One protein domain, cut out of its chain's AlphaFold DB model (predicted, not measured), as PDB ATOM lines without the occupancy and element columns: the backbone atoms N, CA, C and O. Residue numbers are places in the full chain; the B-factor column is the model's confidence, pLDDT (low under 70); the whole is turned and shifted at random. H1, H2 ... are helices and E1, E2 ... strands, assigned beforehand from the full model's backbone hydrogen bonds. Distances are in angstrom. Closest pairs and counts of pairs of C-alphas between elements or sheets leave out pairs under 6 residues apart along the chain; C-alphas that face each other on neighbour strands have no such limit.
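AT A GLANCE: This is residues 3 to 75 and 165 to 177 of the 187 residues of the protein "Peptidase S1 domain-containing protein" of Mycobacterium talmoniae (UniProt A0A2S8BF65). The model shows a small, nearly closed barrel made by one strongly curled sheet of seven strands, in which E2 runs on into E3 and so joins the two edges of the sheet. The link from E6 to E7 makes one end of the longest axis, while the one short helix, H1, only grazes the sheet. The printed part has 86 residues, with seven named strands, E1 to E7, followed by H1. The sheet's order is E2, E1, E5, E6, E7, E4, E3, all antiparallel, and the class is mostly strand, though under half of the residues, 39 of 86, are in named elements. The whole is compact, with a radius of gyration of the C-alphas of 12.5 A and spans of 37 by 33 by 19 A.

IN THESE COORDINATES: E1, residues 3 to 5, begins at C-alpha 3 (24.159, -38.041, -33.992). E2 is residues 8 to 11, 10.4 A long, and E3 residues 14 to 17, 10.3 A. E4, residues 24 to 28, spans 13.8 A. E5 is residues 37 to 40. E6, residues 45 to 52, is the longest strand at 18.4 A, and begins at C-alpha 45 (28.579, -39.524, -42.477). E7, residues 64 to 69, spans 15.7 A. H1, residues 165 to 169, ends at C-alpha 169 (6.534, -49.088, -39.316).

HOW THE PARTS SIT: The edge strand E2 forms a hairpin with E1, with N 3 and O 10 at 2.8 A. E1 is the neighbour of E5, with N 4 and O 39 at 2.9 A. E5, E6 and E7 form a meander, each strand the antiparallel neighbour of the one before; N 38 and O 47 are 2.9 A apart, and N 66 and O 51 2.8 A. E7 is also the neighbour of E4, with N 67 and O 25 at 2.8 A, and E4 to E7 make a Greek key, a meander whose last strand pairs with the strand before it. E4 and the other edge strand, E3, form a hairpin, with N 16 and O 24 at 2.8 A. E2 runs on into E3 at 75 degrees across two residues, and the closest C-alphas of E2 and E4, Thr 11 and Thr 27, are 6.8 A apart. The closest C-alphas of E7 and H1, Tyr 64 and Ile 165, are 7.1 A apart. In H1 the O i to N i+4 pair is within hydrogen-bond range.

THE WHOLE: The two C-alphas farthest apart, Arg 58 and Gly 72, are 39.3 A apart. Residues 76 to 164 are not printed, and C-alphas 75 and 165 are 19.2 A apart across the cut. Of the links printed whole, E6 to E7 is long. Mean pLDDT of the printed part is 90.6; residues 7, 59 and 60 are under 70.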
ATOM      1  N   ILE A   3      24.343 -38.332 -32.574       88.19
ATOM      2  CA  ILE A   3      24.159 -38.041 -33.992       88.19
ATOM      3  C   ILE A   3      23.933 -36.547 -34.219       88.19
ATOM      4  O   ILE A   3      23.331 -35.859 -33.390       88.19
ATOM      5  N   PHE A   4      24.433 -36.060 -35.351       84.31
ATOM      6  CA  PHE A   4      24.284 -34.675 -35.776       84.31
ATOM      7  C   PHE A   4      23.445 -34.538 -37.033       84.31
ATOM      8  O   PHE A   4      23.485 -35.364 -37.948       84.31
ATOM      9  N   GLN A   5      22.768 -33.402 -37.042       74.12
ATOM     10  CA  GLN A   5      21.722 -32.989 -37.944       74.12
ATOM     11  C   GLN A   5      21.944 -31.512 -38.260       74.12
ATOM     12  O   GLN A   5      21.395 -30.632 -37.600       74.12
ATOM     13  N   ASP A   6      22.862 -31.242 -39.187       71.44
ATOM     14  CA  ASP A   6      23.443 -29.909 -39.356       71.44
ATOM     15  C   ASP A   6      24.027 -29.370 -38.024       71.44
ATOM     16  O   ASP A   6      25.124 -29.793 -37.626       71.44
ATOM     17  N   THR A   7      23.267 -28.529 -37.310       67.44
ATOM     18  CA  THR A   7      23.575 -27.953 -35.986       67.44
ATOM     19  C   THR A   7      22.838 -28.615 -34.811       67.44
ATOM     20  O   THR A   7      23.230 -28.423 -33.659       67.44
ATOM     21  N   HIS A   8      21.808 -29.430 -35.065       80.75
ATOM     22  CA  HIS A   8      21.036 -30.112 -34.026       80.75
ATOM     23  C   HIS A   8      21.715 -31.411 -33.584       80.75
ATOM     24  O   HIS A   8      22.293 -32.158 -34.379       80.75
ATOM     25  N   ARG A   9      21.646 -31.675 -32.276       91.06
ATOM     26  CA  ARG A   9      22.204 -32.865 -31.626       91.06
ATOM     27  C   ARG A   9      21.065 -33.747 -31.155       91.06
ATOM     28  O   ARG A   9      20.195 -33.273 -30.435       91.06
ATOM     29  N   CYS A  10      21.121 -35.020 -31.518       95.56
ATOM     30  CA  CYS A  10      20.220 -36.048 -31.016       95.56
ATOM     31  C   CYS A  10      21.002 -37.304 -30.642       95.56
ATOM     32  O   CYS A  10      22.185 -37.457 -30.948       95.56
ATOM     33  N   THR A  11      20.325 -38.238 -29.994       96.62
ATOM     34  CA  THR A  11      20.852 -39.554 -29.673       96.62
ATOM     35  C   THR A  11      20.228 -40.591 -30.613       96.62
ATOM     36  O   THR A  11      19.021 -40.607 -30.855       96.62
ATOM     37  N   LEU A  12      21.055 -41.469 -31.183       96.75
ATOM     38  CA  LEU A  12      20.574 -42.656 -31.884       96.75
ATOM     39  C   LEU A  12      19.956 -43.614 -30.861       96.75
ATOM     40  O   LEU A  12      20.638 -43.973 -29.896       96.75
ATOM     41  N   GLY A  13      18.718 -44.033 -31.106       97.56
ATOM     42  CA  GLY A  13      17.971 -44.937 -30.240       97.56
ATOM     43  C   GLY A  13      18.486 -46.354 -30.334       97.56
ATOM     44  O   GLY A  13      19.083 -46.872 -29.397       97.56
ATOM     45  N   TYR A  14      18.279 -46.975 -31.489       98.12
ATOM     46  CA  TYR A  14      18.684 -48.353 -31.728       98.12
ATOM     47  C   TYR A  14      18.939 -48.599 -33.214       98.12
ATOM     48  O   TYR A  14      18.447 -47.869 -34.080       98.12
ATOM     49  N   THR A  15      19.731 -49.630 -33.503       98.00
ATOM     50  CA  THR A  15      19.881 -50.150 -34.864       98.00
ATOM     51  C   THR A  15      18.807 -51.193 -35.137       98.00
ATOM     52  O   THR A  15      18.330 -51.860 -34.222       98.00
ATOM     53  N   ALA A  16      18.391 -51.305 -36.390       97.38
ATOM     54  CA  ALA A  16      17.299 -52.159 -36.819       97.38
ATOM     55  C   ALA A  16      17.618 -52.802 -38.171       97.38
ATOM     56  O   ALA A  16      18.515 -52.368 -38.899       97.38
ATOM     57  N   SER A  17      16.855 -53.833 -38.501       96.44
ATOM     58  CA  SER A  17      16.867 -54.470 -39.811       96.44
ATOM     59  C   SER A  17      15.454 -54.875 -40.214       96.44
ATOM     60  O   SER A  17      14.509 -54.713 -39.442       96.44
ATOM     61  N   ASN A  18      15.305 -55.354 -41.441       95.62
ATOM     62  CA  ASN A  18      14.048 -55.851 -41.981       95.62
ATOM     63  C   ASN A  18      14.290 -57.148 -42.775       95.62
ATOM     64  O   ASN A  18      15.429 -57.605 -42.897       95.62
ATOM     65  N   ALA A  19      13.236 -57.728 -43.350       94.12
ATOM     66  CA  ALA A  19      13.308 -58.969 -44.126       94.12
ATOM     67  C   ALA A  19      14.240 -58.895 -45.353       94.12
ATOM     68  O   ALA A  19      14.715 -59.924 -45.823       94.12
ATOM     69  N   HIS A  20      14.518 -57.692 -45.868       94.00
ATOM     70  CA  HIS A  20      15.444 -57.475 -46.984       94.00
ATOM     71  C   HIS A  20      16.904 -57.323 -46.535       94.00
ATOM     72  O   HIS A  20      17.794 -57.205 -47.375       94.00
ATOM     73  N   GLY A  21      17.167 -57.326 -45.225       94.00
ATOM     74  CA  GLY A  21      18.495 -57.075 -44.674       94.00
ATOM     75  C   GLY A  21      18.907 -55.603 -44.742       94.00
ATOM     76  O   GLY A  21      20.104 -55.303 -44.679       94.00
ATOM     77  N   ASP A  22      17.949 -54.677 -44.870       96.38
ATOM     78  CA  ASP A  22      18.266 -53.254 -44.862       96.38
ATOM     79  C   ASP A  22      18.926 -52.859 -43.544       96.38
ATOM     80  O   ASP A  22      18.535 -53.278 -42.452       96.38
ATOM     81  N   ARG A  23      19.931 -51.993 -43.652       97.38
ATOM     82  CA  ARG A  23      20.677 -51.476 -42.509       97.38
ATOM     83  C   ARG A  23      19.983 -50.227 -42.009       97.38
ATOM     84  O   ARG A  23      20.128 -49.162 -42.613       97.38
ATOM     85  N   LEU A  24      19.216 -50.356 -40.936       97.75
ATOM     86  CA  LEU A  24      18.354 -49.291 -40.443       97.75
ATOM     87  C   LEU A  24      18.770 -48.841 -39.044       97.75
ATOM     88  O   LEU A  24      19.468 -49.539 -38.305       97.75
ATOM     89  N   ALA A  25      18.331 -47.649 -38.670       97.62
ATOM     90  CA  ALA A  25      18.379 -47.180 -37.298       97.62
ATOM     91  C   ALA A  25      17.230 -46.211 -37.014       97.62
ATOM     92  O   ALA A  25      16.632 -45.660 -37.940       97.62
ATOM     93  N   VAL A  26      16.939 -46.013 -35.730       97.56
ATOM     94  CA  VAL A  26      15.813 -45.198 -35.266       97.56
ATOM     95  C   VAL A  26      16.284 -44.093 -34.328       97.56
ATOM     96  O   VAL A  26      17.166 -44.293 -33.492       97.56
ATOM     97  N   THR A  27      15.678 -42.918 -34.466       97.19
ATOM     98  CA  THR A  27      15.785 -41.781 -33.538       97.19
ATOM     99  C   THR A  27      14.436 -41.050 -33.477       97.19
ATOM    100  O   THR A  27      13.460 -41.522 -34.064       97.19
ATOM    101  N   ALA A  28      14.340 -39.930 -32.759       95.38
ATOM    102  CA  ALA A  28      13.088 -39.183 -32.633       95.38
ATOM    103  C   ALA A  28      12.684 -38.477 -33.944       95.38
ATOM    104  O   ALA A  28      13.508 -38.203 -34.821       95.38
ATOM    105  N   GLY A  29      11.393 -38.180 -34.081       93.31
ATOM    106  CA  GLY A  29      10.798 -37.555 -35.266       93.31
ATOM    107  C   GLY A  29      11.345 -36.165 -35.572       93.31
ATOM    108  O   GLY A  29      11.749 -35.875 -36.691       93.31
ATOM    109  N   HIS A  30      11.441 -35.308 -34.556       91.56
ATOM    110  CA  HIS A  30      11.990 -33.955 -34.702       91.56
ATOM    111  C   HIS A  30      13.507 -33.916 -34.943       91.56
ATOM    112  O   HIS A  30      14.058 -32.844 -35.183       91.56
ATOM    113  N   CYS A  31      14.190 -35.060 -34.861       93.38
ATOM    114  CA  CYS A  31      15.621 -35.157 -35.101       93.38
ATOM    115  C   CYS A  31      15.954 -35.276 -36.584       93.38
ATOM    116  O   CYS A  31      17.047 -35.750 -36.850       93.38
ATOM    117  N   GLY A  32      15.061 -34.979 -37.535       91.25
ATOM    118  CA  GLY A  32      15.462 -34.848 -38.936       91.25
ATOM    119  C   GLY A  32      14.384 -34.699 -39.970       91.25
ATOM    120  O   GLY A  32      13.198 -34.649 -39.664       91.25
ATOM    121  N   ARG A  33      14.825 -34.580 -41.225       92.38
ATOM    122  CA  ARG A  33      13.963 -34.537 -42.410       92.38
ATOM    123  C   ARG A  33      14.416 -35.567 -43.442       92.38
ATOM    124  O   ARG A  33      15.612 -35.845 -43.530       92.38
ATOM    125  N   PRO A  34      13.496 -36.122 -44.253       93.75
ATOM    126  CA  PRO A  34      13.853 -37.084 -45.291       93.75
ATOM    127  C   PRO A  34      14.959 -36.556 -46.216       93.75
ATOM    128  O   PRO A  34      14.917 -35.411 -46.658       93.75
ATOM    129  N   GLY A  35      15.947 -37.401 -46.505       94.38
ATOM    130  CA  GLY A  35      17.100 -37.091 -47.352       94.38
ATOM    131  C   GLY A  35      18.283 -36.440 -46.630       94.38
ATOM    132  O   GLY A  35      19.397 -36.479 -47.155       94.38
ATOM    133  N   GLU A  36      18.098 -35.890 -45.424       95.19
ATOM    134  CA  GLU A  36      19.193 -35.240 -44.701       95.19
ATOM    135  C   GLU A  36      20.279 -36.249 -44.286       95.19
ATOM    136  O   GLU A  36      19.972 -37.378 -43.882       95.19
ATOM    137  N   PRO A  37      21.567 -35.870 -44.375       96.06
ATOM    138  CA  PRO A  37      22.658 -36.713 -43.909       96.06
ATOM    139  C   PRO A  37      22.662 -36.826 -42.379       96.06
ATOM    140  O   PRO A  37      22.389 -35.864 -41.665       96.06
ATOM    141  N   VAL A  38      23.054 -38.001 -41.886       96.31
ATOM    142  CA  VAL A  38      23.312 -38.250 -40.461       96.31
ATOM    143  C   VAL A  38      24.807 -38.396 -40.256       96.31
ATOM    144  O   VAL A  38      25.456 -39.174 -40.965       96.31
ATOM    145  N   TYR A  39      25.341 -37.695 -39.261       95.56
ATOM    146  CA  TYR A  39      26.747 -37.789 -38.878       95.56
ATOM    147  C   TYR A  39      26.906 -38.312 -37.455       95.56
ATOM    148  O   TYR A  39      26.053 -38.060 -36.608       95.56
ATOM    149  N   ASP A  40      28.006 -39.006 -37.183       93.56
ATOM    150  CA  ASP A  40      28.384 -39.399 -35.827       93.56
ATOM    151  C   ASP A  40      29.148 -38.283 -35.084       93.56
ATOM    152  O   ASP A  40      29.377 -37.186 -35.605       93.56
ATOM    153  N   LYS A  41      29.617 -38.589 -33.866       90.38
ATOM    154  CA  LYS A  41      30.398 -37.652 -33.046       90.38
ATOM    155  C   LYS A  41      31.687 -37.138 -33.710       90.38
ATOM    156  O   LYS A  41      32.159 -36.066 -33.346       90.38
ATOM    157  N   SER A  42      32.255 -37.906 -34.641       91.44
ATOM    158  CA  SER A  42      33.487 -37.587 -35.369       91.44
ATOM    159  C   SER A  42      33.231 -36.848 -36.688       91.44
ATOM    160  O   SER A  42      34.166 -36.585 -37.437       91.44
ATOM    161  N   ARG A  43      31.967 -36.482 -36.961       91.00
ATOM    162  CA  ARG A  43      31.498 -35.902 -38.231       91.00
ATOM    163  C   ARG A  43      31.656 -36.856 -39.421       91.00
ATOM    164  O   ARG A  43      31.592 -36.417 -40.569       91.00
ATOM    165  N   GLN A  44      31.779 -38.161 -39.179       93.94
ATOM    166  CA  GLN A  44      31.674 -39.170 -40.227       93.94
ATOM    167  C   GLN A  44      30.209 -39.309 -40.648       93.94
ATOM    168  O   GLN A  44      29.328 -39.477 -39.804       93.94
ATOM    169  N   LYS A  45      29.929 -39.267 -41.956       95.75
ATOM    170  CA  LYS A  45      28.579 -39.524 -42.477       95.75
ATOM    171  C   LYS A  45      28.243 -41.008 -42.330       95.75
ATOM    172  O   LYS A  45      28.829 -41.843 -43.019       95.75
ATOM    173  N   ILE A  46      27.265 -41.322 -41.486       96.56
ATOM    174  CA  ILE A  46      26.861 -42.704 -41.193       96.56
ATOM    175  C   ILE A  46      25.629 -43.163 -41.972       96.56
ATOM    176  O   ILE A  46      25.386 -44.364 -42.087       96.56
ATOM    177  N   GLY A  47      24.851 -42.228 -42.511       96.94
ATOM    178  CA  GLY A  47      23.601 -42.546 -43.185       96.94
ATOM    179  C   GLY A  47      22.833 -41.319 -43.651       96.94
ATOM    180  O   GLY A  47      23.387 -40.221 -43.764       96.94
ATOM    181  N   HIS A  48      21.549 -41.525 -43.921       97.06
ATOM    182  CA  HIS A  48      20.583 -40.467 -44.205       97.06
ATOM    183  C   HIS A  48      19.181 -40.871 -43.744       97.06
ATOM    184  O   HIS A  48      18.857 -42.060 -43.675       97.06
ATOM    185  N   TYR A  49      18.344 -39.884 -43.443       96.44
ATOM    186  CA  TYR A  49      16.940 -40.106 -43.103       96.44
ATOM    187  C   TYR A  49      16.154 -40.572 -44.328       96.44
ATOM    188  O   TYR A  49      16.259 -39.978 -45.400       96.44
ATOM    189  N   ILE A  50      15.344 -41.616 -44.168       96.00
ATOM    190  CA  ILE A  50      14.531 -42.189 -45.257       96.00
ATOM    191  C   ILE A  50      13.032 -42.092 -45.009       96.00
ATOM    192  O   ILE A  50      12.252 -42.133 -45.955       96.00
ATOM    193  N   ALA A  51      12.633 -41.940 -43.751       93.44
ATOM    194  CA  ALA A  51      11.272 -41.628 -43.359       93.44
ATOM    195  C   ALA A  51      11.310 -40.875 -42.037       93.44
ATOM    196  O   ALA A  51      12.110 -41.192 -41.158       93.44
ATOM    197  N   VAL A  52      10.441 -39.883 -41.914       91.75
ATOM    198  CA  VAL A  52      10.300 -39.075 -40.709       91.75
ATOM    199  C   VAL A  52       8.818 -38.957 -40.429       91.75
ATOM    200  O   VAL A  52       8.074 -38.403 -41.237       91.75
ATOM    201  N   GLN A  53       8.399 -39.476 -39.285       89.62
ATOM    202  CA  GLN A  53       7.148 -39.085 -38.669       89.62
ATOM    203  C   GLN A  53       7.481 -37.863 -37.805       89.62
ATOM    204  O   GLN A  53       8.196 -38.032 -36.823       89.62
ATOM    205  N   PRO A  54       7.051 -36.643 -38.158       84.88
ATOM    206  CA  PRO A  54       7.323 -35.474 -37.333       84.88
ATOM    207  C   PRO A  54       6.489 -35.510 -36.050       84.88
ATOM    208  O   PRO A  54       5.467 -36.200 -35.974       84.88
ATOM    209  N   ASP A  55       6.906 -34.723 -35.064       84.06
ATOM    210  CA  ASP A  55       6.109 -34.498 -33.864       84.06
ATOM    211  C   ASP A  55       4.874 -33.656 -34.206       84.06
ATOM    212  O   ASP A  55       4.964 -32.597 -34.833       84.06
ATOM    213  N   ASP A  56       3.715 -34.099 -33.741       79.81
ATOM    214  CA  ASP A  56       2.487 -33.323 -33.703       79.81
ATOM    215  C   ASP A  56       2.259 -32.842 -32.270       79.81
ATOM    216  O   ASP A  56       1.555 -33.451 -31.457       79.81
ATOM    217  N   LEU A  57       2.886 -31.705 -31.966       73.81
ATOM    218  CA  LEU A  57       2.822 -31.074 -30.650       73.81
ATOM    219  C   LEU A  57       1.396 -30.648 -30.268       73.81
ATOM    220  O   LEU A  57       1.097 -30.549 -29.079       73.81
ATOM    221  N   ARG A  58       0.505 -30.423 -31.248       71.19
ATOM    222  CA  ARG A  58      -0.892 -30.037 -30.987       71.19
ATOM    223  C   ARG A  58      -1.668 -31.194 -30.373       71.19
ATOM    224  O   ARG A  58      -2.415 -30.985 -29.422       71.19
ATOM    225  N   HIS A  59      -1.443 -32.404 -30.874       68.56
ATOM    226  CA  HIS A  59      -2.076 -33.621 -30.362       68.56
ATOM    227  C   HIS A  59      -1.179 -34.419 -29.407       68.56
ATOM    228  O   HIS A  59      -1.568 -35.500 -28.974       68.56
ATOM    229  N   ARG A  60       0.002 -33.885 -29.056       67.75
ATOM    230  CA  ARG A  60       1.011 -34.541 -28.202       67.75
ATOM    231  C   ARG A  60       1.407 -35.931 -28.704       67.75
ATOM    232  O   ARG A  60       1.721 -36.812 -27.908       67.75
ATOM    233  N   ASN A  61       1.384 -36.111 -30.021       71.00
ATOM    234  CA  ASN A  61       1.891 -37.308 -30.666       71.00
ATOM    235  C   ASN A  61       3.323 -37.023 -31.075       71.00
ATOM    236  O   ASN A  61       3.572 -36.130 -31.881       71.00
ATOM    237  N   TYR A  62       4.258 -37.778 -30.531       79.38
ATOM    238  CA  TYR A  62       5.655 -37.619 -30.885       79.38
ATOM    239  C   TYR A  62       6.040 -38.669 -31.909       79.38
ATOM    240  O   TYR A  62       5.486 -39.766 -31.961       79.38
ATOM    241  N   GLY A  63       6.937 -38.279 -32.793       86.94
ATOM    242  CA  GLY A  63       7.295 -39.073 -33.938       86.94
ATOM    243  C   GLY A  63       8.594 -39.840 -33.749       86.94
ATOM    244  O   GLY A  63       9.317 -39.714 -32.758       86.94
ATOM    245  N   TYR A  64       8.925 -40.604 -34.776       93.50
ATOM    246  CA  TYR A  64      10.190 -41.302 -34.920       93.50
ATOM    247  C   TYR A  64      10.728 -41.062 -36.327       93.50
ATOM    248  O   TYR A  64       9.992 -40.724 -37.257       93.50
ATOM    249  N   SER A  65      12.022 -41.283 -36.486       95.31
ATOM    250  CA  SER A  65      12.709 -41.173 -37.762       95.31
ATOM    251  C   SER A  65      13.453 -42.460 -38.065       95.31
ATOM    252  O   SER A  65      14.121 -43.014 -37.189       95.31
ATOM    253  N   LEU A  66      13.368 -42.913 -39.315       96.75
ATOM    254  CA  LEU A  66      14.150 -44.022 -39.846       96.75
ATOM    255  C   LEU A  66      15.362 -43.493 -40.600       96.75
ATOM    256  O   LEU A  66      15.253 -42.620 -41.466       96.75
ATOM    257  N   ILE A  67      16.509 -44.085 -40.306       97.81
ATOM    258  CA  ILE A  67      17.791 -43.770 -40.918       97.81
ATOM    259  C   ILE A  67      18.264 -45.001 -41.682       97.81
ATOM    260  O   ILE A  67      18.351 -46.087 -41.114       97.81
ATOM    261  N   ARG A  68      18.629 -44.824 -42.952       97.88
ATOM    262  CA  ARG A  68      19.382 -45.819 -43.720       97.88
ATOM    263  C   ARG A  68      20.859 -45.661 -43.396       97.88
ATOM    264  O   ARG A  68      21.449 -44.617 -43.682       97.88
ATOM    265  N   ILE A  69      21.452 -46.696 -42.822       98.06
ATOM    266  CA  ILE A  69      22.862 -46.737 -42.448       98.06
ATOM    267  C   ILE A  69      23.697 -47.216 -43.637       98.06
ATOM    268  O   ILE A  69      23.341 -48.166 -44.335       98.06
ATOM    269  N   HIS A  70      24.824 -46.554 -43.885       97.25
ATOM    270  CA  HIS A  70      25.743 -46.923 -44.957       97.25
ATOM    271  C   HIS A  70      26.384 -48.304 -44.720       97.25
ATOM    272  O   HIS A  70      26.648 -48.706 -43.586       97.25
ATOM    273  N   SER A  71      26.704 -49.020 -45.802       93.94
ATOM    274  CA  SER A  71      27.245 -50.390 -45.762       93.94
ATOM    275  C   SER A  71      28.580 -50.527 -45.013       93.94
ATOM    276  O   SER A  71      28.846 -51.572 -44.421       93.94
ATOM    277  N   GLY A  72      29.398 -49.472 -44.978       93.06
ATOM    278  CA  GLY A  72      30.662 -49.444 -44.232       93.06
ATOM    279  C   GLY A  72      30.515 -49.255 -42.717       93.06
ATOM    280  O   GLY A  72      31.499 -49.378 -41.993       93.06
ATOM    281  N   ILE A  73      29.313 -48.960 -42.213       95.88
ATOM    282  CA  ILE A  73      29.081 -48.644 -40.798       95.88
ATOM    283  C   ILE A  73      28.492 -49.852 -40.084       95.88
ATOM    284  O   ILE A  73      27.381 -50.284 -40.391       95.88
ATOM    285  N   ARG A  74      29.226 -50.415 -39.121       93.50
ATOM    286  CA  ARG A  74      28.771 -51.577 -38.344       93.50
ATOM    287  C   ARG A  74      27.513 -51.241 -37.540       93.50
ATOM    288  O   ARG A  74      27.478 -50.240 -36.830       93.50
ATOM    289  N   LEU A  75      26.508 -52.109 -37.635       95.25
ATOM    290  CA  LEU A  75      25.350 -52.086 -36.744       95.25
ATOM    291  C   LEU A  75      25.658 -52.875 -35.473       95.25
ATOM    292  O   LEU A  75      26.544 -53.732 -35.466       95.25
ATOM    293  N   ILE A 165       6.002 -47.436 -32.508       92.06
ATOM    294  CA  ILE A 165       6.968 -47.464 -33.609       92.06
ATOM    295  C   ILE A 165       6.715 -48.694 -34.480       92.06
ATOM    296  O   ILE A 165       6.551 -48.537 -35.682       92.06
ATOM    297  N   THR A 166       6.591 -49.888 -33.891       91.19
ATOM    298  CA  THR A 166       6.298 -51.133 -34.619       91.19
ATOM    299  C   THR A 166       4.984 -51.058 -35.395       91.19
ATOM    300  O   THR A 166       4.943 -51.434 -36.564       91.19
ATOM    301  N   ALA A 167       3.911 -50.549 -34.784       89.69
ATOM    302  CA  ALA A 167       2.625 -50.412 -35.466       89.69
ATOM    303  C   ALA A 167       2.716 -49.445 -36.657       89.69
ATOM    304  O   ALA A 167       2.202 -49.728 -37.737       89.69
ATOM    305  N   ARG A 168       3.412 -48.314 -36.491       88.38
ATOM    306  CA  ARG A 168       3.585 -47.321 -37.558       88.38
ATOM    307  C   ARG A 168       4.527 -47.818 -38.658       88.38
ATOM    308  O   ARG A 168       4.275 -47.537 -39.827       88.38
ATOM    309  N   THR A 169       5.590 -48.554 -38.323       89.19
ATOM    310  CA  THR A 169       6.534 -49.088 -39.316       89.19
ATOM    311  C   THR A 169       5.957 -50.255 -40.106       89.19
ATOM    312  O   THR A 169       6.286 -50.382 -41.281       89.19
ATOM    313  N   ALA A 170       5.034 -51.037 -39.537       85.94
ATOM    314  CA  ALA A 170       4.338 -52.109 -40.256       85.94
ATOM    315  C   ALA A 170       3.592 -51.620 -41.515       85.94
ATOM    316  O   ALA A 170       3.392 -52.386 -42.456       85.94
ATOM    317  N   HIS A 171       3.211 -50.341 -41.549       81.06
ATOM    318  CA  HIS A 171       2.547 -49.705 -42.688       81.06
ATOM    319  C   HIS A 171       3.465 -48.767 -43.489       81.06
ATOM    320  O   HIS A 171       3.050 -48.220 -44.510       81.06
ATOM    321  N   ALA A 172       4.710 -48.563 -43.051       83.31
ATOM    322  CA  ALA A 172       5.644 -47.658 -43.702       83.31
ATOM    323  C   ALA A 172       6.487 -48.410 -44.738       83.31
ATOM    324  O   ALA A 172       7.359 -49.202 -44.385       83.31
ATOM    325  N   ALA A 173       6.309 -48.089 -46.022       84.88
ATOM    326  CA  ALA A 173       7.099 -48.689 -47.104       84.88
ATOM    327  C   ALA A 173       8.621 -48.572 -46.871       84.88
ATOM    328  O   ALA A 173       9.371 -49.487 -47.193       84.88
ATOM    329  N   ALA A 174       9.076 -47.477 -46.253       86.69
ATOM    330  CA  ALA A 174      10.486 -47.243 -45.943       86.69
ATOM    331  C   ALA A 174      11.074 -48.187 -44.876       86.69
ATOM    332  O   ALA A 174      12.293 -48.338 -44.825       86.69
ATOM    333  N   ALA A 175      10.242 -48.790 -44.020       88.38
ATOM    334  CA  ALA A 175      10.694 -49.740 -43.005       88.38
ATOM    335  C   ALA A 175      10.891 -51.151 -43.577       88.38
ATOM    336  O   ALA A 175      11.736 -51.899 -43.087       88.38
ATOM    337  N   GLY A 176      10.142 -51.502 -44.625       89.94
ATOM    338  CA  GLY A 176      10.085 -52.858 -45.165       89.94
ATOM    339  C   GLY A 176       9.349 -53.840 -44.245       89.94
ATOM    340  O   GLY A 176       8.882 -53.498 -43.159       89.94
ATOM    341  N   GLN A 177       9.220 -55.085 -44.700       90.69
ATOM    342  CA  GLN A 177       8.561 -56.144 -43.931       90.69
ATOM    343  C   GLN A 177       9.447 -56.643 -42.785       90.69
ATOM    344  O   GLN A 177      10.669 -56.637 -42.901       90.69
TER     345      GLN A 177